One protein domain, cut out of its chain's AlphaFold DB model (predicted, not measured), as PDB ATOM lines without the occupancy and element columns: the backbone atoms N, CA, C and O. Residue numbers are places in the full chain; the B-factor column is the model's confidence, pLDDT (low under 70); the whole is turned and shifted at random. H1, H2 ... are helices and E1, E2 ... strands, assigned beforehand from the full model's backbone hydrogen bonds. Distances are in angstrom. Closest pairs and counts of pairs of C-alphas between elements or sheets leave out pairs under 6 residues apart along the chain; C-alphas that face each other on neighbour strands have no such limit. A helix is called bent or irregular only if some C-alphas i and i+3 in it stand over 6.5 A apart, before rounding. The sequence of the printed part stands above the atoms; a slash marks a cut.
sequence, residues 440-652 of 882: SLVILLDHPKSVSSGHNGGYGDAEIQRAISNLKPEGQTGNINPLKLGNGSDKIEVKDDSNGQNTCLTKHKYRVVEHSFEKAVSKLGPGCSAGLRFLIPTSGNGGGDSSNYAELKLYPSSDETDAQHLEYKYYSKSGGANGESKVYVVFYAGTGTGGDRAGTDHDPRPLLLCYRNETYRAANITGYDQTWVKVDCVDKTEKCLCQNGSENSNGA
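Overview. This is residues 440 to 652 of the 882 residues of an uncharacterized protein of Theileria orientalis (UniProt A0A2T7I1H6). Amid long irregular loops, a mixed sheet, E2 E3 E4 E9 E10 E11 E12 E7, curls like part of a barrel; E6 of a smaller branched sheet, E1 E5 E6 E8, runs on into its edge strand E7. Of 213 printed residues, class mixed, 83 are in named elements: E1 to E4, each followed by a helix, H1 to H4, then E5 to E12. The whole is compact, radius of gyration of the C-alphas 17.3 A, spanning 58 by 42 by 37 A.

Arrangement. E1, residues 440 to 444, is parallel to E5, residues 529 to 538, with N 441 and O 531 2.8 A apart. H2, residues 461 to 467, is on this sheet; H1, residues 447 to 450, and H3, residues 503 to 507, are on the larger.

Along the chain. C-alpha 440 is at (162.143, 144.926, 143.398), and C-alpha 630, ending E12, residues 627 to 630, at (176.040, 154.547, 156.453).

Size, cuts and confidence. The printed part has no cut; 74 residues are under pLDDT 70, among them 643 to 652.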
ATOM      1  N   SER A 440     161.107 143.896 143.258       86.56
ATOM      2  CA  SER A 440     162.143 144.926 143.398       86.56
ATOM      3  C   SER A 440     161.678 146.287 142.871       86.56
ATOM      4  O   SER A 440     161.168 146.389 141.760       86.56
ATOM      5  N   LEU A 441     161.904 147.358 143.626       90.31
ATOM      6  CA  LEU A 441     161.914 148.728 143.115       90.31
ATOM      7  C   LEU A 441     163.344 149.078 142.727       90.31
ATOM      8  O   LEU A 441     164.242 149.055 143.567       90.31
ATOM      9  N   VAL A 442     163.544 149.400 141.453       92.19
ATOM     10  CA  VAL A 442     164.852 149.776 140.916       92.19
ATOM     11  C   VAL A 442     164.932 151.297 140.874       92.19
ATOM     12  O   VAL A 442     164.178 151.929 140.138       92.19
ATOM     13  N   ILE A 443     165.827 151.872 141.674       93.88
ATOM     14  CA  ILE A 443     166.060 153.311 141.775       93.88
ATOM     15  C   ILE A 443     167.325 153.662 140.986       93.88
ATOM     16  O   ILE A 443     168.427 153.280 141.372       93.88
ATOM     17  N   LEU A 444     167.164 154.388 139.880       91.94
ATOM     18  CA  LEU A 444     168.260 154.892 139.053       91.94
ATOM     19  C   LEU A 444     168.768 156.223 139.615       91.94
ATOM     20  O   LEU A 444     168.016 157.200 139.657       91.94
ATOM     21  N   LEU A 445     170.028 156.261 140.049       90.38
ATOM     22  CA  LEU A 445     170.624 157.433 140.695       90.38
ATOM     23  C   LEU A 445     171.113 158.503 139.700       90.38
ATOM     24  O   LEU A 445     171.456 159.601 140.111       90.38
ATOM     25  N   ASP A 446     171.129 158.239 138.393       82.25
ATOM     26  CA  ASP A 446     171.597 159.179 137.358       82.25
ATOM     27  C   ASP A 446     170.486 160.003 136.696       82.25
ATOM     28  O   ASP A 446     170.742 160.844 135.823       82.25
ATOM     29  N   HIS A 447     169.259 159.852 137.187       75.31
ATOM     30  CA  HIS A 447     168.092 160.555 136.685       75.31
ATOM     31  C   HIS A 447     167.842 161.997 137.198       75.31
ATOM     32  O   HIS A 447     166.805 162.544 136.795       75.31
ATOM     33  N   PRO A 448     168.720 162.732 137.938       66.44
ATOM     34  CA  PRO A 448     168.455 164.161 138.145       66.44
ATOM     35  C   PRO A 448     168.492 164.964 136.828       66.44
ATOM     36  O   PRO A 448     167.970 166.079 136.769       66.44
ATOM     37  N   LYS A 449     169.038 164.388 135.741       61.66
ATOM     38  CA  LYS A 449     169.004 164.943 134.376       61.66
ATOM     39  C   LYS A 449     167.583 165.294 133.921       61.66
ATOM     40  O   LYS A 449     167.389 166.319 133.277       61.66
ATOM     41  N   SER A 450     166.577 164.499 134.298       58.88
ATOM     42  CA  SER A 450     165.190 164.747 133.873       58.88
ATOM     43  C   SER A 450     164.503 165.920 134.576       58.88
ATOM     44  O   SER A 450     163.486 166.385 134.083       58.88
ATOM     45  N   VAL A 451     165.053 166.407 135.694       60.84
ATOM     46  CA  VAL A 451     164.504 167.551 136.453       60.84
ATOM     47  C   VAL A 451     165.011 168.881 135.897       60.84
ATOM     48  O   VAL A 451     164.358 169.919 135.959       60.84
ATOM     49  N   SER A 452     166.203 168.845 135.318       53.62
ATOM     50  CA  SER A 452     166.962 170.031 134.961       53.62
ATOM     51  C   SER A 452     166.414 170.807 133.743       53.62
ATOM     52  O   SER A 452     166.746 171.971 133.549       53.62
ATOM     53  N   SER A 453     165.497 170.214 132.969       50.72
ATOM     54  CA  SER A 453     164.797 170.842 131.834       50.72
ATOM     55  C   SER A 453     163.502 171.584 132.219       50.72
ATOM     56  O   SER A 453     162.673 171.885 131.354       50.72
ATOM     57  N   GLY A 454     163.288 171.867 133.511       48.34
ATOM     58  CA  GLY A 454     162.119 172.605 134.009       48.34
ATOM     59  C   GLY A 454     160.806 171.809 134.013       48.34
ATOM     60  O   GLY A 454     159.748 172.374 134.282       48.34
ATOM     61  N   HIS A 455     160.862 170.504 133.736       47.81
ATOM     62  CA  HIS A 455     159.731 169.584 133.834       47.81
ATOM     63  C   HIS A 455     159.967 168.611 134.994       47.81
ATOM     64  O   HIS A 455     161.073 168.105 135.162       47.81
ATOM     65  N   ASN A 456     158.926 168.311 135.780       59.47
ATOM     66  CA  ASN A 456     158.961 167.162 136.687       59.47
ATOM     67  C   ASN A 456     159.280 165.908 135.856       59.47
ATOM     68  O   ASN A 456     158.555 165.588 134.909       59.47
ATOM     69  N   GLY A 457     160.387 165.246 136.184       71.25
ATOM     70  CA  GLY A 457     160.909 164.106 135.446       71.25
ATOM     71  C   GLY A 457     160.376 162.772 135.960       71.25
ATOM     72  O   GLY A 457     159.586 162.695 136.904       71.25
ATOM     73  N   GLY A 458     160.837 161.686 135.345       82.31
ATOM     74  CA  GLY A 458     160.582 160.341 135.842       82.31
ATOM     75  C   GLY A 458     161.059 159.247 134.900       82.31
ATOM     76  O   GLY A 458     161.291 159.489 133.715       82.31
ATOM     77  N   TYR A 459     161.176 158.034 135.427       86.75
ATOM     78  CA  TYR A 459     161.581 156.847 134.674       86.75
ATOM     79  C   TYR A 459     160.670 155.658 134.975       86.75
ATOM     80  O   TYR A 459     160.031 155.586 136.028       86.75
ATOM     81  N   GLY A 460     160.548 154.762 133.998       86.44
ATOM     82  CA  GLY A 460     159.625 153.636 134.025       86.44
ATOM     83  C   GLY A 460     160.287 152.321 133.623       86.44
ATOM     84  O   GLY A 460     161.506 152.160 133.679       86.44
ATOM     85  N   ASP A 461     159.457 151.375 133.180       83.81
ATOM     86  CA  ASP A 461     159.898 150.039 132.772       83.81
ATOM     87  C   ASP A 461     161.000 150.079 131.698       83.81
ATOM     88  O   ASP A 461     161.922 149.275 131.753       83.81
ATOM     89  N   ALA A 462     160.943 150.994 130.725       82.94
ATOM     90  CA  ALA A 462     161.906 151.026 129.620       82.94
ATOM     91  C   ALA A 462     163.333 151.345 130.099       82.94
ATOM     92  O   ALA A 462     164.280 150.630 129.764       82.94
ATOM     93  N   GLU A 463     163.482 152.390 130.912       84.44
ATOM     94  CA  GLU A 463     164.768 152.795 131.472       84.44
ATOM     95  C   GLU A 463     165.296 151.749 132.457       84.44
ATOM     96  O   GLU A 463     166.469 151.383 132.386       84.44
ATOM     97  N   ILE A 464     164.421 151.198 133.309       86.56
ATOM     98  CA  ILE A 464     164.780 150.144 134.267       86.56
ATOM     99  C   ILE A 464     165.240 148.879 133.542       86.56
ATOM    100  O   ILE A 464     166.272 148.320 133.898       86.56
ATOM    101  N   GLN A 465     164.518 148.429 132.510       83.69
ATOM    102  CA  GLN A 465     164.887 147.226 131.755       83.69
ATOM    103  C   GLN A 465     166.236 147.379 131.050       83.69
ATOM    104  O   GLN A 465     166.999 146.415 130.998       83.69
ATOM    105  N   ARG A 466     166.548 148.583 130.551       81.44
ATOM    106  CA  ARG A 466     167.871 148.906 130.002       81.44
ATOM    107  C   ARG A 466     168.945 148.900 131.090       81.44
ATOM    108  O   ARG A 466     170.010 148.343 130.871       81.44
ATOM    109  N   ALA A 467     168.669 149.463 132.264       83.62
ATOM    110  CA  ALA A 467     169.645 149.507 133.351       83.62
ATOM    111  C   ALA A 467     169.990 148.107 133.885       83.62
ATOM    112  O   ALA A 467     171.154 147.783 134.104       83.62
ATOM    113  N   ILE A 468     168.989 147.233 134.030       83.62
ATOM    114  CA  ILE A 468     169.196 145.869 134.533       83.62
ATOM    115  C   ILE A 468     169.614 144.873 133.444       83.62
ATOM    116  O   ILE A 468     169.842 143.705 133.760       83.62
ATOM    117  N   SER A 469     169.684 145.258 132.160       77.25
ATOM    118  CA  SER A 469     170.002 144.304 131.085       77.25
ATOM    119  C   SER A 469     171.405 143.724 131.220       77.25
ATOM    120  O   SER A 469     171.589 142.549 130.910       77.25
ATOM    121  N   ASN A 470     172.345 144.524 131.727       68.75
ATOM    122  CA  ASN A 470     173.769 144.192 131.809       68.75
ATOM    123  C   ASN A 470     174.186 143.699 133.207       68.75
ATOM    124  O   ASN A 470     175.292 143.204 133.375       68.75
ATOM    125  N   LEU A 471     173.277 143.753 134.190       71.75
ATOM    126  CA  LEU A 471     173.428 143.098 135.500       71.75
ATOM    127  C   LEU A 471     173.112 141.591 135.444       71.75
ATOM    128  O   LEU A 471     173.104 140.903 136.463       71.75
ATOM    129  N   LYS A 472     172.792 141.073 134.253       61.25
ATOM    130  CA  LYS A 472     172.483 139.663 134.018       61.25
ATOM    131  C   LYS A 472     173.805 138.904 133.862       61.25
ATOM    132  O   LYS A 472     174.543 139.228 132.933       61.25
ATOM    133  N   PRO A 473     174.109 137.902 134.707       45.72
ATOM    134  CA  PRO A 473     175.268 137.047 134.491       45.72
ATOM    135  C   PRO A 473     175.191 136.397 133.108       45.72
ATOM    136  O   PRO A 473     174.102 136.046 132.638       45.72
ATOM    137  N   GLU A 474     176.347 136.231 132.466       35.03
ATOM    138  CA  GLU A 474     176.492 135.516 131.201       35.03
ATOM    139  C   GLU A 474     175.770 134.155 131.273       35.03
ATOM    140  O   GLU A 474     176.202 133.223 131.944       35.03
ATOM    141  N   GLY A 475     174.625 134.039 130.593       37.59
ATOM    142  CA  GLY A 475     173.977 132.754 130.319       37.59
ATOM    143  C   GLY A 475     172.879 132.256 131.272       37.59
ATOM    144  O   GLY A 475     172.274 131.233 130.948       37.59
ATOM    145  N   GLN A 476     172.525 132.937 132.372       42.72
ATOM    146  CA  GLN A 476     171.378 132.529 133.213       42.72
ATOM    147  C   GLN A 476     170.466 133.707 133.590       42.72
ATOM    148  O   GLN A 476     170.886 134.787 133.989       42.72
ATOM    149  N   THR A 477     169.165 133.519 133.384       38.00
ATOM    150  CA  THR A 477     168.148 134.574 133.451       38.00
ATOM    151  C   THR A 477     167.782 134.992 134.884       38.00
ATOM    152  O   THR A 477     167.193 134.182 135.588       38.00
ATOM    153  N   GLY A 478     167.926 136.282 135.222       51.62
ATOM    154  CA  GLY A 478     166.869 137.053 135.912       51.62
ATOM    155  C   GLY A 478     166.822 137.090 137.450       51.62
ATOM    156  O   GLY A 478     165.791 136.732 138.011       51.62
ATOM    157  N   ASN A 479     167.851 137.611 138.130       65.75
ATOM    158  CA  ASN A 479     167.827 137.743 139.603       65.75
ATOM    159  C   ASN A 479     167.116 139.009 140.122       65.75
ATOM    160  O   ASN A 479     166.739 139.062 141.289       65.75
ATOM    161  N   ILE A 480     166.902 140.018 139.271       78.44
ATOM    162  CA  ILE A 480     166.127 141.214 139.624       78.44
ATOM    163  C   ILE A 480     164.716 141.054 139.065       78.44
ATOM    164  O   ILE A 480     164.534 140.940 137.851       78.44
ATOM    165  N   ASN A 481     163.723 141.071 139.953       77.38
ATOM    166  CA  ASN A 481     162.304 140.966 139.620       77.38
ATOM    167  C   ASN A 481     161.635 142.340 139.778       77.38
ATOM    168  O   ASN A 481     161.026 142.591 140.818       77.38
ATOM    169  N   PRO A 482     161.786 143.272 138.815       80.31
ATOM    170  CA  PRO A 482     161.300 144.634 138.984       80.31
ATOM    171  C   PRO A 482     159.770 144.674 139.065       80.31
ATOM    172  O   PRO A 482     159.076 144.002 138.297       80.31
ATOM    173  N   LEU A 483     159.242 145.506 139.962       79.25
ATOM    174  CA  LEU A 483     157.835 145.879 139.955       79.25
ATOM    175  C   LEU A 483     157.508 146.550 138.627       79.25
ATOM    176  O   LEU A 483     158.185 147.486 138.209       79.25
ATOM    177  N   LYS A 484     156.439 146.080 137.985       75.44
ATOM    178  CA  LYS A 484     155.975 146.665 136.734       75.44
ATOM    179  C   LYS A 484     155.407 148.058 136.984       75.44
ATOM    180  O   LYS A 484     154.358 148.199 137.617       75.44
ATOM    181  N   LEU A 485     156.062 149.061 136.422       73.81
ATOM    182  CA  LEU A 485     155.607 150.439 136.392       73.81
ATOM    183  C   LEU A 485     154.742 150.568 135.135       73.81
ATOM    184  O   LEU A 485     155.261 150.634 134.027       73.81
ATOM    185  N   GLY A 486     153.412 150.479 135.271       56.84
ATOM    186  CA  GLY A 486     152.490 150.435 134.126       56.84
ATOM    187  C   GLY A 486     152.773 151.501 133.051       56.84
ATOM    188  O   GLY A 486     153.292 152.571 133.354       56.84
ATOM    189  N   ASN A 487     152.406 151.226 131.791       51.22
ATOM    190  CA  ASN A 487     152.590 152.153 130.662       51.22
ATOM    191  C   ASN A 487     151.798 153.461 130.894       51.22
ATOM    192  O   ASN A 487     150.640 153.555 130.489       51.22
ATOM    193  N   GLY A 488     152.382 154.448 131.579       62.28
ATOM    194  CA  GLY A 488     151.709 155.698 131.934       62.28
ATOM    195  C   GLY A 488     152.190 156.302 133.256       62.28
ATOM    196  O   GLY A 488     153.381 156.519 133.447       62.28
ATOM    197  N   SER A 489     151.246 156.614 134.146       60.75
ATOM    198  CA  SER A 489     151.422 157.418 135.367       60.75
ATOM    199  C   SER A 489     152.137 156.732 136.536       60.75
ATOM    200  O   SER A 489     152.341 157.380 137.554       60.75
ATOM    201  N   ASP A 490     152.494 155.451 136.423       72.69
ATOM    202  CA  ASP A 490     153.073 154.653 137.520       72.69
ATOM    203  C   ASP A 490     154.613 154.737 137.573       72.69
ATOM    204  O   ASP A 490     155.259 153.900 138.201       72.69
ATOM    205  N   LYS A 491     155.208 155.716 136.883       85.75
ATOM    206  CA  LYS A 491     156.655 155.964 136.876       85.75
ATOM    207  C   LYS A 491     157.163 156.343 138.267       85.75
ATOM    208  O   LYS A 491     156.409 156.843 139.102       85.75
ATOM    209  N   ILE A 492     158.463 156.162 138.471       89.38
ATOM    210  CA  ILE A 492     159.163 156.813 139.576       89.38
ATOM    211  C   ILE A 492     159.301 158.283 139.199       89.38
ATOM    212  O   ILE A 492     159.903 158.608 138.175       89.38
ATOM    213  N   GLU A 493     158.692 159.153 139.995       89.12
ATOM    214  CA  GLU A 493     158.740 160.597 139.795       89.12
ATOM    215  C   GLU A 493     160.037 161.149 140.367       89.12
ATOM    216  O   GLU A 493     160.455 160.764 141.459       89.12
ATOM    217  N   VAL A 494     160.663 162.059 139.625       87.94
ATOM    218  CA  VAL A 494     161.919 162.691 140.026       87.94
ATOM    219  C   VAL A 494     161.732 164.202 139.999       87.94
ATOM    220  O   VAL A 494     161.301 164.759 138.986       87.94
ATOM    221  N   LYS A 495     162.048 164.868 141.109       85.69
ATOM    222  CA  LYS A 495     161.959 166.330 141.247       85.69
ATOM    223  C   LYS A 495     162.990 166.854 142.242       85.69
ATOM    224  O   LYS A 495     163.421 166.115 143.125       85.69
ATOM    225  N   ASP A 496     163.345 168.129 142.132       82.44
ATOM    226  CA  ASP A 496     164.132 168.796 143.168       82.44
ATOM    227  C   ASP A 496     163.277 168.939 144.438       82.44
ATOM    228  O   ASP A 496     162.092 169.286 144.380       82.44
ATOM    229  N   ASP A 497     163.874 168.665 145.596       77.50
ATOM    230  CA  ASP A 497     163.211 168.837 146.882       77.50
ATOM    231  C   ASP A 497     163.235 170.314 147.302       77.50
ATOM    232  O   ASP A 497     164.169 170.807 147.940       77.50
ATOM    233  N   SER A 498     162.186 171.032 146.902       67.44
ATOM    234  CA  SER A 498     161.991 172.468 147.123       67.44
ATOM    235  C   SER A 498     161.208 172.799 148.400       67.44
ATOM    236  O   SER A 498     160.782 173.936 148.591       67.44
ATOM    237  N   ASN A 499     161.037 171.835 149.310       66.25
ATOM    238  CA  ASN A 499     160.248 171.977 150.541       66.25
ATOM    239  C   ASN A 499     160.829 172.962 151.589       66.25
ATOM    240  O   ASN A 499     160.260 173.102 152.673       66.25
ATOM    241  N   GLY A 500     161.963 173.613 151.301       62.19
ATOM    242  CA  GLY A 500     162.638 174.555 152.199       62.19
ATOM    243  C   GLY A 500     163.369 173.912 153.384       62.19
ATOM    244  O   GLY A 500     163.893 174.639 154.218       62.19
ATOM    245  N   GLN A 501     163.432 172.580 153.470       67.38
ATOM    246  CA  GLN A 501     164.091 171.826 154.551       67.38
ATOM    247  C   GLN A 501     165.536 171.428 154.207       67.38
ATOM    248  O   GLN A 501     166.159 170.686 154.952       67.38
ATOM    249  N   ASN A 502     166.085 171.914 153.086       75.38
ATOM    250  CA  ASN A 502     167.443 171.603 152.614       75.38
ATOM    251  C   ASN A 502     168.365 172.829 152.552       75.38
ATOM    252  O   ASN A 502     169.355 172.834 151.820       75.38
ATOM    253  N   THR A 503     168.039 173.890 153.289       77.75
ATOM    254  CA  THR A 503     168.750 175.180 153.231       77.75
ATOM    255  C   THR A 503     170.232 175.065 153.592       77.75
ATOM    256  O   THR A 503     171.057 175.743 152.980       77.75
ATOM    257  N   CYS A 504     170.597 174.161 154.508       79.00
ATOM    258  CA  CYS A 504     171.996 173.887 154.845       79.00
ATOM    259  C   CYS A 504     172.799 173.368 153.636       79.00
ATOM    260  O   CYS A 504     173.948 173.758 153.440       79.00
ATOM    261  N   LEU A 505     172.189 172.542 152.780       82.94
ATOM    262  CA  LEU A 505     172.813 171.994 151.574       82.94
ATOM    263  C   LEU A 505     172.811 173.012 150.425       82.94
ATOM    264  O   LEU A 505     173.842 173.211 149.776       82.94
ATOM    265  N   THR A 506     171.692 173.705 150.194       81.56
ATOM    266  CA  THR A 506     171.573 174.676 149.091       81.56
ATOM    267  C   THR A 506     172.463 175.900 149.287       81.56
ATOM    268  O   THR A 506     173.062 176.374 148.317       81.56
ATOM    269  N   LYS A 507     172.670 176.345 150.536       80.19
ATOM    270  CA  LYS A 507     173.658 177.379 150.901       80.19
ATOM    271  C   LYS A 507     175.063 177.055 150.386       80.19
ATOM    272  O   LYS A 507     175.782 177.948 149.944       80.19
ATOM    273  N   HIS A 508     175.432 175.776 150.384       81.56
ATOM    274  CA  HIS A 508     176.733 175.280 149.925       81.56
ATOM    275  C   HIS A 508     176.692 174.710 148.493       81.56
ATOM    276  O   HIS A 508     177.548 173.914 148.086       81.56
ATOM    277  N   LYS A 509     175.708 175.165 147.701       83.62
ATOM    278  CA  LYS A 509     175.515 174.832 146.282       83.62
ATOM    279  C   LYS A 509     175.356 173.323 146.042       83.62
ATOM    280  O   LYS A 509     175.855 172.793 145.050       83.62
ATOM    281  N   TYR A 510     174.706 172.618 146.962       85.81
ATOM    282  CA  TYR A 510     174.200 171.263 146.734       85.81
ATOM    283  C   TYR A 510     172.699 171.310 146.455       85.81
ATOM    284  O   TYR A 510     172.015 172.260 146.832       85.81
ATOM    285  N   ARG A 511     172.179 170.273 145.807       84.62
ATOM    286  CA  ARG A 511     170.744 170.072 145.608       84.62
ATOM    287  C   ARG A 511     170.337 168.684 146.066       84.62
ATOM    288  O   ARG A 511     171.140 167.754 146.038       84.62
ATOM    289  N   VAL A 512     169.081 168.559 146.464       85.75
ATOM    290  CA  VAL A 512     168.482 167.298 146.896       85.75
ATOM    291  C   VAL A 512     167.398 166.939 145.899       85.75
ATOM    292  O   VAL A 512     166.556 167.774 145.577       85.75
ATOM    293  N   VAL A 513     167.429 165.708 145.410       87.31
ATOM    294  CA  VAL A 513     166.487 165.197 144.417       87.31
ATOM    295  C   VAL A 513     165.657 164.092 145.057       87.31
ATOM    296  O   VAL A 513     166.197 163.115 145.575       87.31
ATOM    297  N   GLU A 514     164.338 164.268 145.041       89.50
ATOM    298  CA  GLU A 514     163.357 163.298 145.518       89.50
ATOM    299  C   GLU A 514     163.025 162.317 144.388       89.50
ATOM    300  O   GLU A 514     162.547 162.718 143.326       89.50
ATOM    301  N   HIS A 515     163.231 161.029 144.649       92.12
ATOM    302  CA  HIS A 515     162.723 159.908 143.868       92.12
ATOM    303  C   HIS A 515     161.483 159.350 144.571       92.12
ATOM    304  O   HIS A 515     161.597 158.616 145.555       92.12
ATOM    305  N   SER A 516     160.296 159.698 144.079       91.38
ATOM    306  CA  SER A 516     159.028 159.208 144.620       91.38
ATOM    307  C   SER A 516     158.547 157.989 143.845       91.38
ATOM    308  O   SER A 516     158.316 158.041 142.637       91.38
ATOM    309  N   PHE A 517     158.353 156.883 144.558       90.94
ATOM    310  CA  PHE A 517     157.800 155.643 144.018       90.94
ATOM    311  C   PHE A 517     156.423 155.319 144.613       90.94
ATOM    312  O   PHE A 517     155.939 154.195 144.483       90.94
ATOM    313  N   GLU A 518     155.759 156.300 145.232       89.19
ATOM    314  CA  GLU A 518     154.432 156.166 145.847       89.19
ATOM    315  C   GLU A 518     153.409 155.518 144.898       89.19
ATOM    316  O   GLU A 518     152.689 154.583 145.266       89.19
ATOM    317  N   LYS A 519     153.400 155.948 143.631       85.38
ATOM    318  CA  LYS A 519     152.512 155.396 142.601       85.38
ATOM    319  C   LYS A 519     152.851 153.946 142.262       85.38
ATOM    320  O   LYS A 519     151.936 153.125 142.168       85.38
ATOM    321  N   ALA A 520     154.138 153.608 142.171       82.38
ATOM    322  CA  ALA A 520     154.615 152.251 141.903       82.38
ATOM    323  C   ALA A 520     154.158 151.252 142.981       82.38
ATOM    324  O   ALA A 520     153.743 150.134 142.672       82.38
ATOM    325  N   VAL A 521     154.173 151.668 144.251       82.62
ATOM    326  CA  VAL A 521     153.814 150.810 145.395       82.62
ATOM    327  C   VAL A 521     152.344 150.880 145.800       82.62
ATOM    328  O   VAL A 521     151.900 150.095 146.639       82.62
ATOM    329  N   SER A 522     151.551 151.761 145.189       79.06
ATOM    330  CA  SER A 522     150.114 151.894 145.474       79.06
ATOM    331  C   SER A 522     149.360 150.560 145.343       79.06
ATOM    332  O   SER A 522     148.495 150.244 146.166       79.06
ATOM    333  N   LYS A 523     149.761 149.738 144.362       72.25
ATOM    334  CA  LYS A 523     149.198 148.414 144.042       72.25
ATOM    335  C   LYS A 523     149.791 147.271 144.870       72.25
ATOM    336  O   LYS A 523     149.312 146.140 144.758       72.25
ATOM    337  N   LEU A 524     150.808 147.543 145.689       74.75
ATOM    338  CA  LEU A 524     151.357 146.564 146.616       74.75
ATOM    339  C   LEU A 524     150.295 146.263 147.685       74.75
ATOM    340  O   LEU A 524     149.706 147.179 148.272       74.75
ATOM    341  N   GLY A 525     149.996 144.982 147.892       69.44
ATOM    342  CA  GLY A 525     148.986 144.559 148.857       69.44
ATOM    343  C   GLY A 525     149.458 144.722 150.308       69.44
ATOM    344  O   GLY A 525     150.666 144.778 150.558       69.44
ATOM    345  N   PRO A 526     148.536 144.799 151.286       69.19
ATOM    346  CA  PRO A 526     148.895 144.792 152.702       69.19
ATOM    347  C   PRO A 526     149.766 143.577 153.056       69.19
ATOM    348  O   PRO A 526     149.484 142.455 152.635       69.19
ATOM    349  N   GLY A 527     150.829 143.796 153.827       69.56
ATOM    350  CA  GLY A 527     151.768 142.747 154.234       69.56
ATOM    351  C   GLY A 527     152.755 142.308 153.147       69.56
ATOM    352  O   GLY A 527     153.528 141.385 153.388       69.56
ATOM    353  N   CYS A 528     152.752 142.942 151.971       77.75
ATOM    354  CA  CYS A 528     153.788 142.747 150.960       77.75
ATOM    355  C   CYS A 528     154.924 143.761 151.125       77.75
ATOM    356  O   CYS A 528     154.743 144.863 151.656       77.75
ATOM    357  N   SER A 529     156.100 143.364 150.650       84.38
ATOM    358  CA  SER A 529     157.302 144.192 150.627       84.38
ATOM    359  C   SER A 529     157.856 144.275 149.210       84.38
ATOM    360  O   SER A 529     157.581 143.401 148.391       84.38
ATOM    361  N   ALA A 530     158.639 145.314 148.944       87.62
ATOM    362  CA  ALA A 530     159.449 145.431 147.743       87.62
ATOM    363  C   ALA A 530     160.901 145.728 148.140       87.62
ATOM    364  O   ALA A 530     161.135 146.633 148.941       87.62
ATOM    365  N   GLY A 531     161.865 144.970 147.620       90.94
ATOM    366  CA  GLY A 531     163.290 145.236 147.817       90.94
ATOM    367  C   GLY A 531     163.712 146.501 147.069       90.94
ATOM    368  O   GLY A 531     163.316 146.691 145.924       90.94
ATOM    369  N   LEU A 532     164.481 147.382 147.701       94.19
ATOM    370  CA  LEU A 532     165.006 148.595 147.071       94.19
ATOM    371  C   LEU A 532     166.396 148.319 146.508       94.19
ATOM    372  O   LEU A 532     167.311 148.008 147.269       94.19
ATOM    373  N   ARG A 533     166.548 148.454 145.191       93.81
ATOM    374  CA  ARG A 533     167.817 148.279 144.478       93.81
ATOM    375  C   ARG A 533     168.270 149.619 143.925       93.81
ATOM    376  O   ARG A 533     167.542 150.228 143.144       93.81
ATOM    377  N   PHE A 534     169.449 150.076 144.327       95.38
ATOM    378  CA  PHE A 534     169.997 151.369 143.922       95.38
ATOM    379  C   PHE A 534     171.044 151.154 142.839       95.38
ATOM    380  O   PHE A 534     172.001 150.416 143.056       95.38
ATOM    381  N   LEU A 535     170.840 151.758 141.672       92.62
ATOM    382  CA  LEU A 535     171.685 151.555 140.502       92.62
ATOM    383  C   LEU A 535     172.399 152.846 140.116       92.62
ATOM    384  O   LEU A 535     171.773 153.902 139.997       92.62
ATOM    385  N   ILE A 536     173.701 152.730 139.864       88.94
ATOM    386  CA  ILE A 536     174.568 153.825 139.427       88.94
ATOM    387  C   ILE A 536     175.234 153.473 138.086       88.94
ATOM    388  O   ILE A 536     175.596 152.310 137.886       88.94
ATOM    389  N   PRO A 537     175.382 154.422 137.142       85.06
ATOM    390  CA  PRO A 537     176.073 154.165 135.886       85.06
ATOM    391  C   PRO A 537     177.551 153.829 136.086       85.06
ATOM    392  O   PRO A 537     178.235 154.478 136.876       85.06
ATOM    393  N   THR A 538     178.064 152.887 135.299       80.69
ATOM    394  CA  THR A 538     179.478 152.489 135.289       80.69
ATOM    395  C   THR A 538     180.162 152.846 133.972       80.69
ATOM    396  O   THR A 538     179.532 153.217 132.980       80.69
ATOM    397  N   SER A 539     181.491 152.758 133.956       64.81
ATOM    398  CA  SER A 539     182.359 153.190 132.855       64.81
ATOM    399  C   SER A 539     182.494 152.201 131.685       64.81
ATOM    400  O   SER A 539     183.345 152.407 130.822       64.81
ATOM    401  N   GLY A 540     181.693 151.128 131.625       57.12
ATOM    402  CA  GLY A 540     181.901 150.047 130.650       57.12
ATOM    403  C   GLY A 540     181.802 150.474 129.171       57.12
ATOM    404  O   GLY A 540     181.058 151.391 128.832       57.12
ATOM    405  N   ASN A 541     182.521 149.752 128.295       42.66
ATOM    406  CA  ASN A 541     182.704 149.985 126.848       42.66
ATOM    407  C   ASN A 541     181.431 149.782 125.987       42.66
ATOM    408  O   ASN A 541     181.420 148.986 125.049       42.66
ATOM    409  N   GLY A 542     180.339 150.477 126.287       40.88
ATOM    410  CA  GLY A 542     179.199 150.575 125.378       40.88
ATOM    411  C   GLY A 542     179.452 151.658 124.334       40.88
ATOM    412  O   GLY A 542     179.449 152.839 124.664       40.88
ATOM    413  N   GLY A 543     179.681 151.292 123.073       33.31
ATOM    414  CA  GLY A 543     179.565 152.258 121.981       33.31
ATOM    415  C   GLY A 543     178.100 152.684 121.817       33.31
ATOM    416  O   GLY A 543     177.252 151.835 121.559       33.31
ATOM    417  N   GLY A 544     177.796 153.979 121.947       47.62
ATOM    418  CA  GLY A 544     176.434 154.528 121.810       47.62
ATOM    419  C   GLY A 544     175.600 154.535 123.106       47.62
ATOM    420  O   GLY A 544     176.139 154.338 124.187       47.62
ATOM    421  N   ASP A 545     174.283 154.783 122.984       46.31
ATOM    422  CA  ASP A 545     173.256 155.016 124.039       46.31
ATOM    423  C   ASP A 545     173.079 153.914 125.128       46.31
ATOM    424  O   ASP A 545     172.079 153.892 125.856       46.31
ATOM    425  N   SER A 546     174.012 152.969 125.268       52.22
ATOM    426  CA  SER A 546     173.971 151.893 126.263       52.22
ATOM    427  C   SER A 546     174.811 152.228 127.503       52.22
ATOM    428  O   SER A 546     175.995 151.894 127.573       52.22
ATOM    429  N   SER A 547     174.194 152.852 128.506       63.47
ATOM    430  CA  SER A 547     174.784 152.987 129.843       63.47
ATOM    431  C   SER A 547     174.836 151.636 130.560       63.47
ATOM    432  O   SER A 547     173.812 150.964 130.692       63.47
ATOM    433  N   ASN A 548     176.020 151.250 131.038       79.38
ATOM    434  CA  ASN A 548     176.182 150.141 131.977       79.38
ATOM    435  C   ASN A 548     175.841 150.612 133.392       79.38
ATOM    436  O   ASN A 548     176.012 151.790 133.692       79.38
ATOM    437  N   TYR A 549     175.372 149.706 134.248       86.00
ATOM    438  CA  TYR A 549     175.019 150.009 135.636       86.00
ATOM    439  C   TYR A 549     175.636 148.993 136.593       86.00
ATOM    440  O   TYR A 549     175.851 147.839 136.220       86.00
ATOM    441  N   ALA A 550     175.862 149.429 137.828       87.62
ATOM    442  CA  ALA A 550     176.158 148.596 138.984       87.62
ATOM    443  C   ALA A 550     175.060 148.775 140.041       87.62
ATOM    444  O   ALA A 550     174.474 149.851 140.165       87.62
ATOM    445  N   GLU A 551     174.771 147.707 140.784       90.62
ATOM    446  CA  GLU A 551     173.906 147.748 141.965       90.62
ATOM    447  C   GLU A 551     174.756 148.058 143.203       90.62
ATOM    448  O   GLU A 551     175.737 147.362 143.473       90.62
ATOM    449  N   LEU A 552     174.372 149.089 143.958       92.88
ATOM    450  CA  LEU A 552     175.066 149.475 145.182       92.88
ATOM    451  C   LEU A 552     174.850 148.447 146.297       92.88
ATOM    452  O   LEU A 552     173.726 148.022 146.575       92.88
ATOM    453  N   LYS A 553     175.934 148.135 147.001       94.19
ATOM    454  CA  LYS A 553     175.961 147.411 148.268       94.19
ATOM    455  C   LYS A 553     176.021 148.419 149.410       94.19
ATOM    456  O   LYS A 553     176.876 149.306 149.415       94.19
ATOM    457  N   LEU A 554     175.091 148.286 150.351       95.94
ATOM    458  CA  LEU A 554     174.965 149.172 151.504       95.94
ATOM    459  C   LEU A 554     175.508 148.488 152.759       95.94
ATOM    460  O   LEU A 554     175.226 147.312 152.984       95.94
ATOM    461  N   TYR A 555     176.246 149.238 153.568       94.94
ATOM    462  CA  TYR A 555     176.930 148.750 154.764       94.94
ATOM    463  C   TYR A 555     176.743 149.712 155.945       94.94
ATOM    464  O   TYR A 555     176.561 150.911 155.717       94.94
ATOM    465  N   PRO A 556     176.811 149.228 157.195       92.38
ATOM    466  CA  PRO A 556     176.625 150.046 158.391       92.38
ATOM    467  C   PRO A 556     177.782 151.014 158.658       92.38
ATOM    468  O   PRO A 556     177.546 152.066 159.232       92.38
ATOM    469  N   SER A 557     179.013 150.715 158.230       89.88
ATOM    470  CA  SER A 557     180.165 151.604 158.432       89.88
ATOM    471  C   SER A 557     181.304 151.296 157.450       89.88
ATOM    472  O   SER A 557     181.238 150.333 156.685       89.88
ATOM    473  N   SER A 558     182.358 152.122 157.437       85.56
ATOM    474  CA  SER A 558     183.546 151.898 156.591       85.56
ATOM    475  C   SER A 558     184.368 150.676 156.983       85.56
ATOM    476  O   SER A 558     185.045 150.110 156.125       85.56
ATOM    477  N   ASP A 559     184.288 150.275 158.247       87.31
ATOM    478  CA  ASP A 559     185.077 149.173 158.800       87.31
ATOM    479  C   ASP A 559     184.304 147.841 158.730       87.31
ATOM    480  O   ASP A 559     184.878 146.765 158.873       87.31
ATOM    481  N   GLU A 560     183.007 147.908 158.423       90.44
ATOM    482  CA  GLU A 560     182.072 146.786 158.352       90.44
ATOM    483  C   GLU A 560     181.542 146.618 156.918       90.44
ATOM    484  O   GLU A 560     180.345 146.706 156.651       90.44
ATOM    485  N   THR A 561     182.453 146.399 155.963       90.25
ATOM    486  CA  THR A 561     182.138 146.281 154.520       90.25
ATOM    487  C   THR A 561     182.170 144.844 153.979       90.25
ATOM    488  O   THR A 561     182.150 144.615 152.768       90.25
ATOM    489  N   ASP A 562     182.205 143.855 154.871       89.50
ATOM    490  CA  ASP A 562     182.194 142.431 154.529       89.50
ATOM    491  C   ASP A 562     180.757 141.881 154.328       89.50
ATOM    492  O   ASP A 562     179.749 142.544 154.577       89.50
ATOM    493  N   ALA A 563     180.637 140.631 153.877       88.31
ATOM    494  CA  ALA A 563     179.347 140.037 153.519       88.31
ATOM    495  C   ALA A 563     178.327 139.947 154.672       88.31
ATOM    496  O   ALA A 563     177.119 139.956 154.425       88.31
ATOM    497  N   GLN A 564     178.779 139.835 155.927       89.25
ATOM    498  CA  GLN A 564     177.875 139.703 157.078       89.25
ATOM    499  C   GLN A 564     177.163 141.016 157.419       89.25
ATOM    500  O   GLN A 564     176.028 140.982 157.910       89.25
ATOM    501  N   HIS A 565     177.799 142.143 157.095       92.31
ATOM    502  CA  HIS A 565     177.284 143.489 157.319       92.31
ATOM    503  C   HIS A 565     176.504 144.051 156.121       92.31
ATOM    504  O   HIS A 565     175.986 145.160 156.195       92.31
ATOM    505  N   LEU A 566     176.366 143.294 155.025       93.12
ATOM    506  CA  LEU A 566     175.591 143.721 153.861       93.12
ATOM    507  C   LEU A 566     174.110 143.958 154.217       93.12
ATOM    508  O   LEU A 566     173.403 143.062 154.695       93.12
ATOM    509  N   GLU A 567     173.622 145.163 153.927       93.75
ATOM    510  CA  GLU A 567     172.262 145.595 154.232       93.75
ATOM    511  C   GLU A 567     171.331 145.517 153.016       93.75
ATOM    512  O   GLU A 567     171.615 146.041 151.940       93.75
ATOM    513  N   TYR A 568     170.142 144.942 153.221       93.19
ATOM    514  CA  TYR A 568     169.061 144.931 152.233       93.19
ATOM    515  C   TYR A 568     167.927 145.856 152.675       93.19
ATOM    516  O   TYR A 568     167.335 145.664 153.744       93.19
ATOM    517  N   LYS A 569     167.589 146.844 151.842       93.88
ATOM    518  CA  LYS A 569     166.513 147.805 152.119       93.88
ATOM    519  C   LYS A 569     165.212 147.375 151.462       93.88
ATOM    520  O   LYS A 569     165.202 146.825 150.366       93.88
ATOM    521  N   TYR A 570     164.100 147.630 152.146       91.06
ATOM    522  CA  TYR A 570     162.774 147.236 151.685       91.06
ATOM    523  C   TYR A 570     161.758 148.347 151.936       91.06
ATOM    524  O   TYR A 570     161.704 148.936 153.018       91.06
ATOM    525  N   TYR A 571     160.880 148.552 150.964       89.44
ATOM    526  CA  TYR A 571     159.579 149.155 151.187       89.44
ATOM    527  C   TYR A 571     158.613 148.095 151.729       89.44
ATOM    528  O   TYR A 571     158.610 146.959 151.262       89.44
ATOM    529  N   SER A 572     157.771 148.454 152.695       82.25
ATOM    530  CA  SER A 572     156.804 147.544 153.317       82.25
ATOM    531  C   SER A 572     155.485 148.266 153.555       82.25
ATOM    532  O   SER A 572     155.484 149.380 154.081       82.25
ATOM    533  N   LYS A 573     154.363 147.622 153.224       71.19
ATOM    534  CA  LYS A 573     153.020 148.156 153.482       71.19
ATOM    535  C   LYS A 573     152.403 147.442 154.685       71.19
ATOM    536  O   LYS A 573     151.825 146.366 154.538       71.19
ATOM    537  N   SER A 574     152.549 148.011 155.880       58.78
ATOM    538  CA  SER A 574     151.973 147.458 157.114       58.78
ATOM    539  C   SER A 574     150.581 148.050 157.339       58.78
ATOM    540  O   SER A 574     150.392 149.241 157.116       58.78
ATOM    541  N   GLY A 575     149.596 147.239 157.739       47.97
ATOM    542  CA  GLY A 575     148.181 147.628 157.860       47.97
ATOM    543  C   GLY A 575     147.923 148.793 158.829       47.97
ATOM    544  O   GLY A 575     147.551 148.562 159.972       47.97
ATOM    545  N   GLY A 576     148.131 150.025 158.355       45.22
ATOM    546  CA  GLY A 576     147.974 151.283 159.093       45.22
ATOM    547  C   GLY A 576     149.144 152.271 158.939       45.22
ATOM    548  O   GLY A 576     148.928 153.468 159.090       45.22
ATOM    549  N   ALA A 577     150.350 151.808 158.584       51.41
ATOM    550  CA  ALA A 577     151.531 152.648 158.365       51.41
ATOM    551  C   ALA A 577     152.263 152.216 157.085       51.41
ATOM    552  O   ALA A 577     152.777 151.097 156.979       51.41
ATOM    553  N   ASN A 578     152.301 153.110 156.098       61.34
ATOM    554  CA  ASN A 578     153.098 152.908 154.895       61.34
ATOM    555  C   ASN A 578     154.576 153.114 155.244       61.34
ATOM    556  O   ASN A 578     154.915 154.043 155.976       61.34
ATOM    557  N   GLY A 579     155.460 152.266 154.714       68.19
ATOM    558  CA  GLY A 579     156.882 152.596 154.688       68.19
ATOM    559  C   GLY A 579     157.127 153.896 153.918       68.19
ATOM    560  O   GLY A 579     156.304 154.286 153.088       68.19
ATOM    561  N   GLU A 580     158.265 154.543 154.165       84.00
ATOM    562  CA  GLU A 580     158.688 155.706 153.377       84.00
ATOM    563  C   GLU A 580     158.731 155.330 151.889       84.00
ATOM    564  O   GLU A 580     159.328 154.308 151.525       84.00
ATOM    565  N   SER A 581     158.053 156.124 151.055       90.12
ATOM    566  CA  SER A 581     157.878 155.874 149.613       90.12
ATOM    567  C   SER A 581     158.759 156.765 148.737       90.12
ATOM    568  O   SER A 581     158.570 156.863 147.521       90.12
ATOM    569  N   LYS A 582     159.720 157.422 149.386       90.12
ATOM    570  CA  LYS A 582     160.650 158.360 148.788       90.12
ATOM    571  C   LYS A 582     162.080 157.976 149.111       90.12
ATOM    572  O   LYS A 582     162.390 157.481 150.194       90.12
ATOM    573  N   VAL A 583     162.951 158.236 148.153       92.69
ATOM    574  CA  VAL A 583     164.402 158.192 148.309       92.69
ATOM    575  C   VAL A 583     164.931 159.572 147.958       92.69
ATOM    576  O   VAL A 583     164.482 160.172 146.983       92.69
ATOM    577  N   TYR A 584     165.877 160.070 148.741       90.38
ATOM    578  CA  TYR A 584     166.507 161.364 148.498       90.38
ATOM    579  C   TYR A 584     167.951 161.153 148.079       90.38
ATOM    580  O   TYR A 584     168.670 160.372 148.701       90.38
ATOM    581  N   VAL A 585     168.382 161.848 147.032       91.88
ATOM    582  CA  VAL A 585     169.753 161.763 146.530       91.88
ATOM    583  C   VAL A 585     170.334 163.168 146.450       91.88
ATOM    584  O   VAL A 585     169.700 164.083 145.924       91.88
ATOM    585  N   VAL A 586     171.526 163.359 147.013       90.06
ATOM    586  CA  VAL A 586     172.209 164.659 147.044       90.06
ATOM    587  C   VAL A 586     173.175 164.754 145.872       90.06
ATOM    588  O   VAL A 586     173.987 163.855 145.663       90.06
ATOM    589  N   PHE A 587     173.122 165.869 145.147       88.75
ATOM    590  CA  PHE A 587     174.003 166.190 144.025       88.75
ATOM    591  C   PHE A 587     174.611 167.582 144.192       88.75
ATOM    592  O   PHE A 587     174.175 168.392 145.014       88.75
ATOM    593  N   TYR A 588     175.584 167.897 143.347       86.62
ATOM    594  CA  TYR A 588     175.988 169.276 143.106       86.62
ATOM    595  C   TYR A 588     174.833 170.069 142.467       86.62
ATOM    596  O   TYR A 588     174.096 169.542 141.629       86.62
ATOM    597  N   ALA A 589     174.644 171.327 142.874       80.50
ATOM    598  CA  ALA A 589     173.656 172.209 142.256       80.50
ATOM    599  C   ALA A 589     174.216 172.808 140.958       80.50
ATOM    600  O   ALA A 589     175.295 173.392 140.982       80.50
ATOM    601  N   GLY A 590     173.480 172.678 139.852       72.75
ATOM    602  CA  GLY A 590     173.719 173.420 138.609       72.75
ATOM    603  C   GLY A 590     172.914 174.724 138.545       72.75
ATOM    604  O   GLY A 590     172.157 175.042 139.463       72.75
ATOM    605  N   THR A 591     173.038 175.467 137.446       63.00
ATOM    606  CA  THR A 591     172.236 176.667 137.151       63.00
ATOM    607  C   THR A 591     170.912 176.335 136.461       63.00
ATOM    608  O   THR A 591     170.056 177.209 136.344       63.00
ATOM    609  N   GLY A 592     170.720 175.095 135.988       54.88
ATOM    610  CA  GLY A 592     169.476 174.643 135.338       54.88
ATOM    611  C   GLY A 592     169.231 175.268 133.956       54.88
ATOM    612  O   GLY A 592     168.199 175.056 133.325       54.88
ATOM    613  N   THR A 593     170.190 176.042 133.451       45.66
ATOM    614  CA  THR A 593     170.114 176.753 132.174       45.66
ATOM    615  C   THR A 593     170.601 175.841 131.051       45.66
ATOM    616  O   THR A 593     171.746 175.957 130.619       45.66
ATOM    617  N   GLY A 594     169.780 174.890 130.589       41.81
ATOM    618  CA  GLY A 594     170.267 173.964 129.556       41.81
ATOM    619  C   GLY A 594     169.284 173.086 128.783       41.81
ATOM    620  O   GLY A 594     169.756 172.344 127.924       41.81
ATOM    621  N   GLY A 595     167.967 173.117 129.023       47.81
ATOM    622  CA  GLY A 595     167.052 172.169 128.359       47.81
ATOM    623  C   GLY A 595     167.518 170.714 128.553       47.81
ATOM    624  O   GLY A 595     167.918 170.351 129.656       47.81
ATOM    625  N   ASP A 596     167.573 169.904 127.492       40.53
ATOM    626  CA  ASP A 596     168.071 168.508 127.517       40.53
ATOM    627  C   ASP A 596     169.544 168.358 127.977       40.53
ATOM    628  O   ASP A 596     170.030 167.246 128.184       40.53
ATOM    629  N   ARG A 597     170.278 169.471 128.139       44.47
ATOM    630  CA  ARG A 597     171.671 169.530 128.620       44.47
ATOM    631  C   ARG A 597     171.809 169.944 130.079       44.47
ATOM    632  O   ARG A 597     172.926 170.116 130.553       44.47
ATOM    633  N   ALA A 598     170.722 170.107 130.822       46.81
ATOM    634  CA  ALA A 598     170.777 170.691 132.160       46.81
ATOM    635  C   ALA A 598     171.393 169.768 133.262       46.81
ATOM    636  O   ALA A 598     171.313 170.037 134.458       46.81
ATOM    637  N   GLY A 599     172.113 168.715 132.853       52.62
ATOM    638  CA  GLY A 599     173.001 167.896 133.684       52.62
ATOM    639  C   GLY A 599     174.494 167.981 133.328       52.62
ATOM    640  O   GLY A 599     175.240 167.105 133.754       52.62
ATOM    641  N   THR A 600     174.932 168.946 132.506       56.44
ATOM    642  CA  THR A 600     176.353 169.098 132.114       56.44
ATOM    643  C   THR A 600     177.050 170.312 132.724       56.44
ATOM    644  O   THR A 600     178.255 170.463 132.562       56.44
ATOM    645  N   ASP A 601     176.310 171.198 133.385       68.75
ATOM    646  CA  ASP A 601     176.827 172.416 134.026       68.75
ATOM    647  C   ASP A 601     177.332 172.177 135.461       68.75
ATOM    648  O   ASP A 601     177.842 173.102 136.093       68.75
ATOM    649  N   HIS A 602     177.191 170.952 135.970       77.69
ATOM    650  CA  HIS A 602     177.661 170.479 137.271       77.69
ATOM    651  C   HIS A 602     178.081 169.004 137.184       77.69
ATOM    652  O   HIS A 602     177.787 168.309 136.211       77.69
ATOM    653  N   ASP A 603     178.763 168.525 138.221       85.06
ATOM    654  CA  ASP A 603     179.178 167.129 138.331       85.06
ATOM    655  C   ASP A 603     177.952 166.220 138.601       85.06
ATOM    656  O   ASP A 603     177.207 166.461 139.555       85.06
ATOM    657  N   PRO A 604     177.689 165.203 137.759       82.31
ATOM    658  CA  PRO A 604     176.471 164.392 137.815       82.31
ATOM    659  C   PRO A 604     176.545 163.234 138.819       82.31
ATOM    660  O   PRO A 604     175.573 162.484 138.946       82.31
ATOM    661  N   ARG A 605     177.690 163.034 139.482       88.25
ATOM    662  CA  ARG A 605     177.896 161.942 140.437       88.25
ATOM    663  C   ARG A 605     177.037 162.144 141.697       88.25
ATOM    664  O   ARG A 605     177.126 163.209 142.315       88.25
ATOM    665  N   PRO A 606     176.203 161.164 142.110       91.94
ATOM    666  CA  PRO A 606     175.494 161.232 143.386       91.94
ATOM    667  C   PRO A 606     176.473 161.267 144.565       91.94
ATOM    668  O   PRO A 606     177.470 160.546 144.592       91.94
ATOM    669  N   LEU A 607     176.180 162.099 145.560       92.06
ATOM    670  CA  LEU A 607     177.042 162.298 146.726       92.06
ATOM    671  C   LEU A 607     176.539 161.541 147.947       92.06
ATOM    672  O   LEU A 607     177.320 160.878 148.622       92.06
ATOM    673  N   LEU A 608     175.237 161.637 148.219       92.56
ATOM    674  CA  LEU A 608     174.578 160.958 149.332       92.56
ATOM    675  C   LEU A 608     173.274 160.316 148.864       92.56
ATOM    676  O   LEU A 608     172.601 160.846 147.981       92.56
ATOM    677  N   LEU A 609     172.908 159.214 149.509       93.81
ATOM    678  CA  LEU A 609     171.658 158.488 149.325       93.81
ATOM    679  C   LEU A 609     170.956 158.411 150.677       93.81
ATOM    680  O   LEU A 609     171.559 157.967 151.644       93.81
ATOM    681  N   CYS A 610     169.688 158.792 150.749       90.25
ATOM    682  CA  CYS A 610     168.885 158.693 151.959       90.25
ATOM    683  C   CYS A 610     167.640 157.834 151.742       90.25
ATOM    684  O   CYS A 610     166.878 158.034 150.787       90.25
ATOM    685  N   TYR A 611     167.383 156.950 152.707       89.88
ATOM    686  CA  TYR A 611     166.125 156.233 152.845       89.88
ATOM    687  C   TYR A 611     165.789 156.014 154.327       89.88
ATOM    688  O   TYR A 611     166.625 155.525 155.074       89.88
ATOM    689  N   ARG A 612     164.558 156.336 154.763       82.88
ATOM    690  CA  ARG A 612     164.082 156.148 156.157       82.88
ATOM    691  C   ARG A 612     165.042 156.677 157.237       82.88
ATOM    692  O   ARG A 612     165.333 155.974 158.197       82.88
ATOM    693  N   ASN A 613     165.499 157.918 157.093       79.69
ATOM    694  CA  ASN A 613     166.441 158.566 158.020       79.69
ATOM    695  C   ASN A 613     167.844 157.945 158.059       79.69
ATOM    696  O   ASN A 613     168.672 158.379 158.847       79.69
ATOM    697  N   GLU A 614     168.138 156.988 157.180       87.31
ATOM    698  CA  GLU A 614     169.473 156.425 157.027       87.31
ATOM    699  C   GLU A 614     170.132 157.028 155.792       87.31
ATOM    700  O   GLU A 614     169.623 156.904 154.673       87.31
ATOM    701  N   THR A 615     171.268 157.686 156.011       89.31
ATOM    702  CA  THR A 615     172.056 158.330 154.961       89.31
ATOM    703  C   THR A 615     173.306 157.511 154.674       89.31
ATOM    704  O   THR A 615     174.039 157.143 155.589       89.31
ATOM    705  N   TYR A 616     173.563 157.275 153.393       93.19
ATOM    706  CA  TYR A 616     174.687 156.520 152.857       93.19
ATOM    707  C   TYR A 616     175.552 157.405 151.970       93.19
ATOM    708  O   TYR A 616     175.055 158.305 151.290       93.19
ATOM    709  N   ARG A 617     176.846 157.097 151.938       92.31
ATOM    710  CA  ARG A 617     177.837 157.715 151.053       92.31
ATOM    711  C   ARG A 617     178.770 156.662 150.472       92.31
ATOM    712  O   ARG A 617     178.976 155.624 151.096       92.31
ATOM    713  N   ALA A 618     179.411 156.955 149.347       92.00
ATOM    714  CA  ALA A 618     180.505 156.120 148.859       92.00
ATOM    715  C   ALA A 618     181.637 156.025 149.902       92.00
ATOM    716  O   ALA A 618     182.011 157.024 150.534       92.00
ATOM    717  N   ALA A 619     182.182 154.820 150.088       88.38
ATOM    718  CA  ALA A 619     183.261 154.585 151.047       88.38
ATOM    719  C   ALA A 619     184.572 155.268 150.617       88.38
ATOM    720  O   ALA A 619     185.268 155.854 151.445       88.38
ATOM    721  N   ASN A 620     184.889 155.195 149.322       86.25
ATOM    722  CA  ASN A 620     186.068 155.769 148.675       86.25
ATOM    723  C   ASN A 620     185.860 155.814 147.146       86.25
ATOM    724  O   ASN A 620     184.828 155.361 146.651       86.25
ATOM    725  N   ILE A 621     186.843 156.337 146.403       85.31
ATOM    726  CA  ILE A 621     186.781 156.448 144.937       85.31
ATOM    727  C   ILE A 621     186.747 155.082 144.231       85.31
ATOM    728  O   ILE A 621     185.970 154.893 143.304       85.31
ATOM    729  N   THR A 622     187.534 154.103 144.691       85.69
ATOM    730  CA  THR A 622     187.651 152.780 144.051       85.69
ATOM    731  C   THR A 622     186.361 151.970 144.156       85.69
ATOM    732  O   THR A 622     186.010 151.245 143.234       85.69
ATOM    733  N   GLY A 623     185.656 152.089 145.282       83.50
ATOM    734  CA  GLY A 623     184.362 151.453 145.521       83.50
ATOM    735  C   GLY A 623     183.169 152.358 145.219       83.50
ATOM    736  O   GLY A 623     182.070 152.037 145.661       83.50
ATOM    737  N   TYR A 624     183.352 153.492 144.536       89.56
ATOM    738  CA  TYR A 624     182.299 154.498 144.370       89.56
ATOM    739  C   TYR A 624     181.026 153.941 143.715       89.56
ATOM    740  O   TYR A 624     179.919 154.276 144.136       89.56
ATOM    741  N   ASP A 625     181.163 153.053 142.732       88.62
ATOM    742  CA  ASP A 625     180.040 152.453 142.011       88.62
ATOM    743  C   ASP A 625     179.508 151.151 142.641       88.62
ATOM    744  O   ASP A 625     178.607 150.525 142.087       88.62
ATOM    745  N   GLN A 626     180.035 150.740 143.804       87.31
ATOM    746  CA  GLN A 626     179.742 149.435 144.412       87.31
ATOM    747  C   GLN A 626     179.471 149.486 145.915       87.31
ATOM    748  O   GLN A 626     178.516 148.866 146.367       87.31
ATOM    749  N   THR A 627     180.277 150.199 146.700       92.94
ATOM    750  CA  THR A 627     180.312 150.094 148.167       92.94
ATOM    751  C   THR A 627     179.974 151.426 148.818       92.94
ATOM    752  O   THR A 627     180.758 152.380 148.792       92.94
ATOM    753  N   TRP A 628     178.794 151.479 149.431       94.94
ATOM    754  CA  TRP A 628     178.292 152.649 150.136       94.94
ATOM    755  C   TRP A 628     178.048 152.322 151.605       94.94
ATOM    756  O   TRP A 628     177.498 151.281 151.947       94.94
ATOM    757  N   VAL A 629     178.465 153.228 152.479       93.50
ATOM    758  CA  VAL A 629     178.468 153.044 153.932       93.50
ATOM    759  C   VAL A 629     177.558 154.072 154.580       93.50
ATOM    760  O   VAL A 629     177.441 155.203 154.090       93.50
ATOM    761  N   LYS A 630     176.896 153.674 155.661       91.56
ATOM    762  CA  LYS A 630     176.040 154.547 156.453       91.56
ATOM    763  C   LYS A 630     176.873 155.648 157.120       91.56
ATOM    764  O   LYS A 630     178.082 155.525 157.314       91.56
ATOM    765  N   VAL A 631     176.228 156.771 157.410       84.00
ATOM    766  CA  VAL A 631     176.847 157.935 158.045       84.00
ATOM    767  C   VAL A 631     176.459 157.983 159.528       84.00
ATOM    768  O   VAL A 631     175.383 158.472 159.869       84.00
ATOM    769  N   ASP A 632     177.373 157.561 160.409       70.94
ATOM    770  CA  ASP A 632     177.169 157.366 161.865       70.94
ATOM    771  C   ASP A 632     176.605 158.573 162.640       70.94
ATOM    772  O   ASP A 632     176.047 158.439 163.729       70.94
ATOM    773  N   CYS A 633     176.752 159.783 162.100       60.34
ATOM    774  CA  CYS A 633     176.409 161.025 162.792       60.34
ATOM    775  C   CYS A 633     175.095 161.669 162.307       60.34
ATOM    776  O   CYS A 633     174.704 162.698 162.858       60.34
ATOM    777  N   VAL A 634     174.421 161.093 161.303       58.94
ATOM    778  CA  VAL A 634     173.109 161.565 160.805       58.94
ATOM    779  C   VAL A 634     171.950 160.837 161.502       58.94
ATOM    780  O   VAL A 634     170.851 161.366 161.592       58.94
ATOM    781  N   ASP A 635     172.207 159.690 162.134       50.91
ATOM    782  CA  ASP A 635     171.194 158.865 162.816       50.91
ATOM    783  C   ASP A 635     170.472 159.556 163.990       50.91
ATOM    784  O   ASP A 635     169.451 159.071 164.474       50.91
ATOM    785  N   LYS A 636     170.984 160.701 164.466       49.84
ATOM    786  CA  LYS A 636     170.367 161.498 165.541       49.84
ATOM    787  C   LYS A 636     169.407 162.571 165.033       49.84
ATOM    788  O   LYS A 636     168.742 163.207 165.850       49.84
ATOM    789  N   THR A 637     169.334 162.801 163.722       51.06
ATOM    790  CA  THR A 637     168.395 163.756 163.145       51.06
ATOM    791  C   THR A 637     167.130 163.012 162.721       51.06
ATOM    792  O   THR A 637     167.182 162.068 161.945       51.06
ATOM    793  N   GLU A 638     165.952 163.429 163.205       52.06
ATOM    794  CA  GLU A 638     164.647 162.811 162.866       52.06
ATOM    795  C   GLU A 638     164.311 162.816 161.353       52.06
ATOM    796  O   GLU A 638     163.265 162.316 160.936       52.06
ATOM    797  N   LYS A 639     165.194 163.392 160.529       60.41
ATOM    798  CA  LYS A 639     165.131 163.500 159.074       60.41
ATOM    799  C   LYS A 639     166.543 163.322 158.505       60.41
ATOM    800  O   LYS A 639     167.490 163.868 159.064       60.41
ATOM    801  N   CYS A 640     166.680 162.647 157.363       66.88
ATOM    802  CA  CYS A 640     167.942 162.560 156.596       66.88
ATOM    803  C   CYS A 640     168.501 163.907 156.089       66.88
ATOM    804  O   CYS A 640     169.547 163.948 155.439       66.88
ATOM    805  N   LEU A 641     167.724 164.974 156.241       69.88
ATOM    806  CA  LEU A 641     167.894 166.268 155.595       69.88
ATOM    807  C   LEU A 641     168.112 167.346 156.658       69.88
ATOM    808  O   LEU A 641     168.078 167.039 157.852       69.88
ATOM    809  N   CYS A 642     168.336 168.593 156.237       74.31
ATOM    810  CA  CYS A 642     168.674 169.658 157.177       74.31
ATOM    811  C   CYS A 642     167.593 169.800 158.261       74.31
ATOM    812  O   CYS A 642     166.391 169.897 157.988       74.31
ATOM    813  N   GLN A 643     168.020 169.834 159.515       64.44
ATOM    814  CA  GLN A 643     167.194 170.301 160.608       64.44
ATOM    815  C   GLN A 643     167.208 171.815 160.518       64.44
ATOM    816  O   GLN A 643     168.233 172.414 160.804       64.44
ATOM    817  N   ASN A 644     166.102 172.440 160.104       55.81
ATOM    818  CA  ASN A 644     165.992 173.901 160.076       55.81
ATOM    819  C   ASN A 644     166.452 174.506 161.419       55.81
ATOM    820  O   ASN A 644     165.691 174.566 162.385       55.81
ATOM    821  N   GLY A 645     167.714 174.926 161.460       47.81
ATOM    822  CA  GLY A 645     168.394 175.598 162.552       47.81
ATOM    823  C   GLY A 645     168.715 177.028 162.138       47.81
ATOM    824  O   GLY A 645     168.733 177.355 160.953       47.81
ATOM    825  N   SER A 646     168.898 177.900 163.128       43.09
ATOM    826  CA  SER A 646     169.024 179.348 162.940       43.09
ATOM    827  C   SER A 646     170.073 179.737 161.889       43.09
ATOM    828  O   SER A 646     171.129 179.117 161.779       43.09
ATOM    829  N   GLU A 647     169.794 180.823 161.160       44.12
ATOM    830  CA  GLU A 647     170.522 181.313 159.972       44.12
ATOM    831  C   GLU A 647     172.048 181.506 160.150       44.12
ATOM    832  O   GLU A 647     172.781 181.660 159.170       44.12
ATOM    833  N   ASN A 648     172.553 181.436 161.387       43.22
ATOM    834  CA  ASN A 648     173.896 181.866 161.770       43.22
ATOM    835  C   ASN A 648     174.819 180.745 162.286       43.22
ATOM    836  O   ASN A 648     175.961 181.030 162.645       43.22
ATOM    837  N   SER A 649     174.394 179.474 162.311       50.97
ATOM    838  CA  SER A 649     175.305 178.357 162.610       50.97
ATOM    839  C   SER A 649     174.875 177.064 161.921       50.97
ATOM    840  O   SER A 649     173.693 176.746 161.896       50.97
ATOM    841  N   ASN A 650     175.838 176.279 161.423       54.84
ATOM    842  CA  ASN A 650     175.560 174.957 160.836       54.84
ATOM    843  C   ASN A 650     175.070 173.926 161.878       54.84
ATOM    844  O   ASN A 650     174.722 172.815 161.497       54.84
ATOM    845  N   GLY A 651     175.049 174.289 163.172       65.12
ATOM    846  CA  GLY A 651     174.336 173.610 164.259       65.12
ATOM    847  C   GLY A 651     174.308 172.082 164.174       65.12
ATOM    848  O   GLY A 651     175.350 171.428 164.173       65.12
ATOM    849  N   ALA A 652     173.095 171.531 164.112       65.88
ATOM    850  CA  ALA A 652     172.823 170.097 164.042       65.88
ATOM    851  C   ALA A 652     173.087 169.465 162.658       65.88
ATOM    852  O   ALA A 652     173.148 168.242 162.560       65.88
TER     853      ALA A 652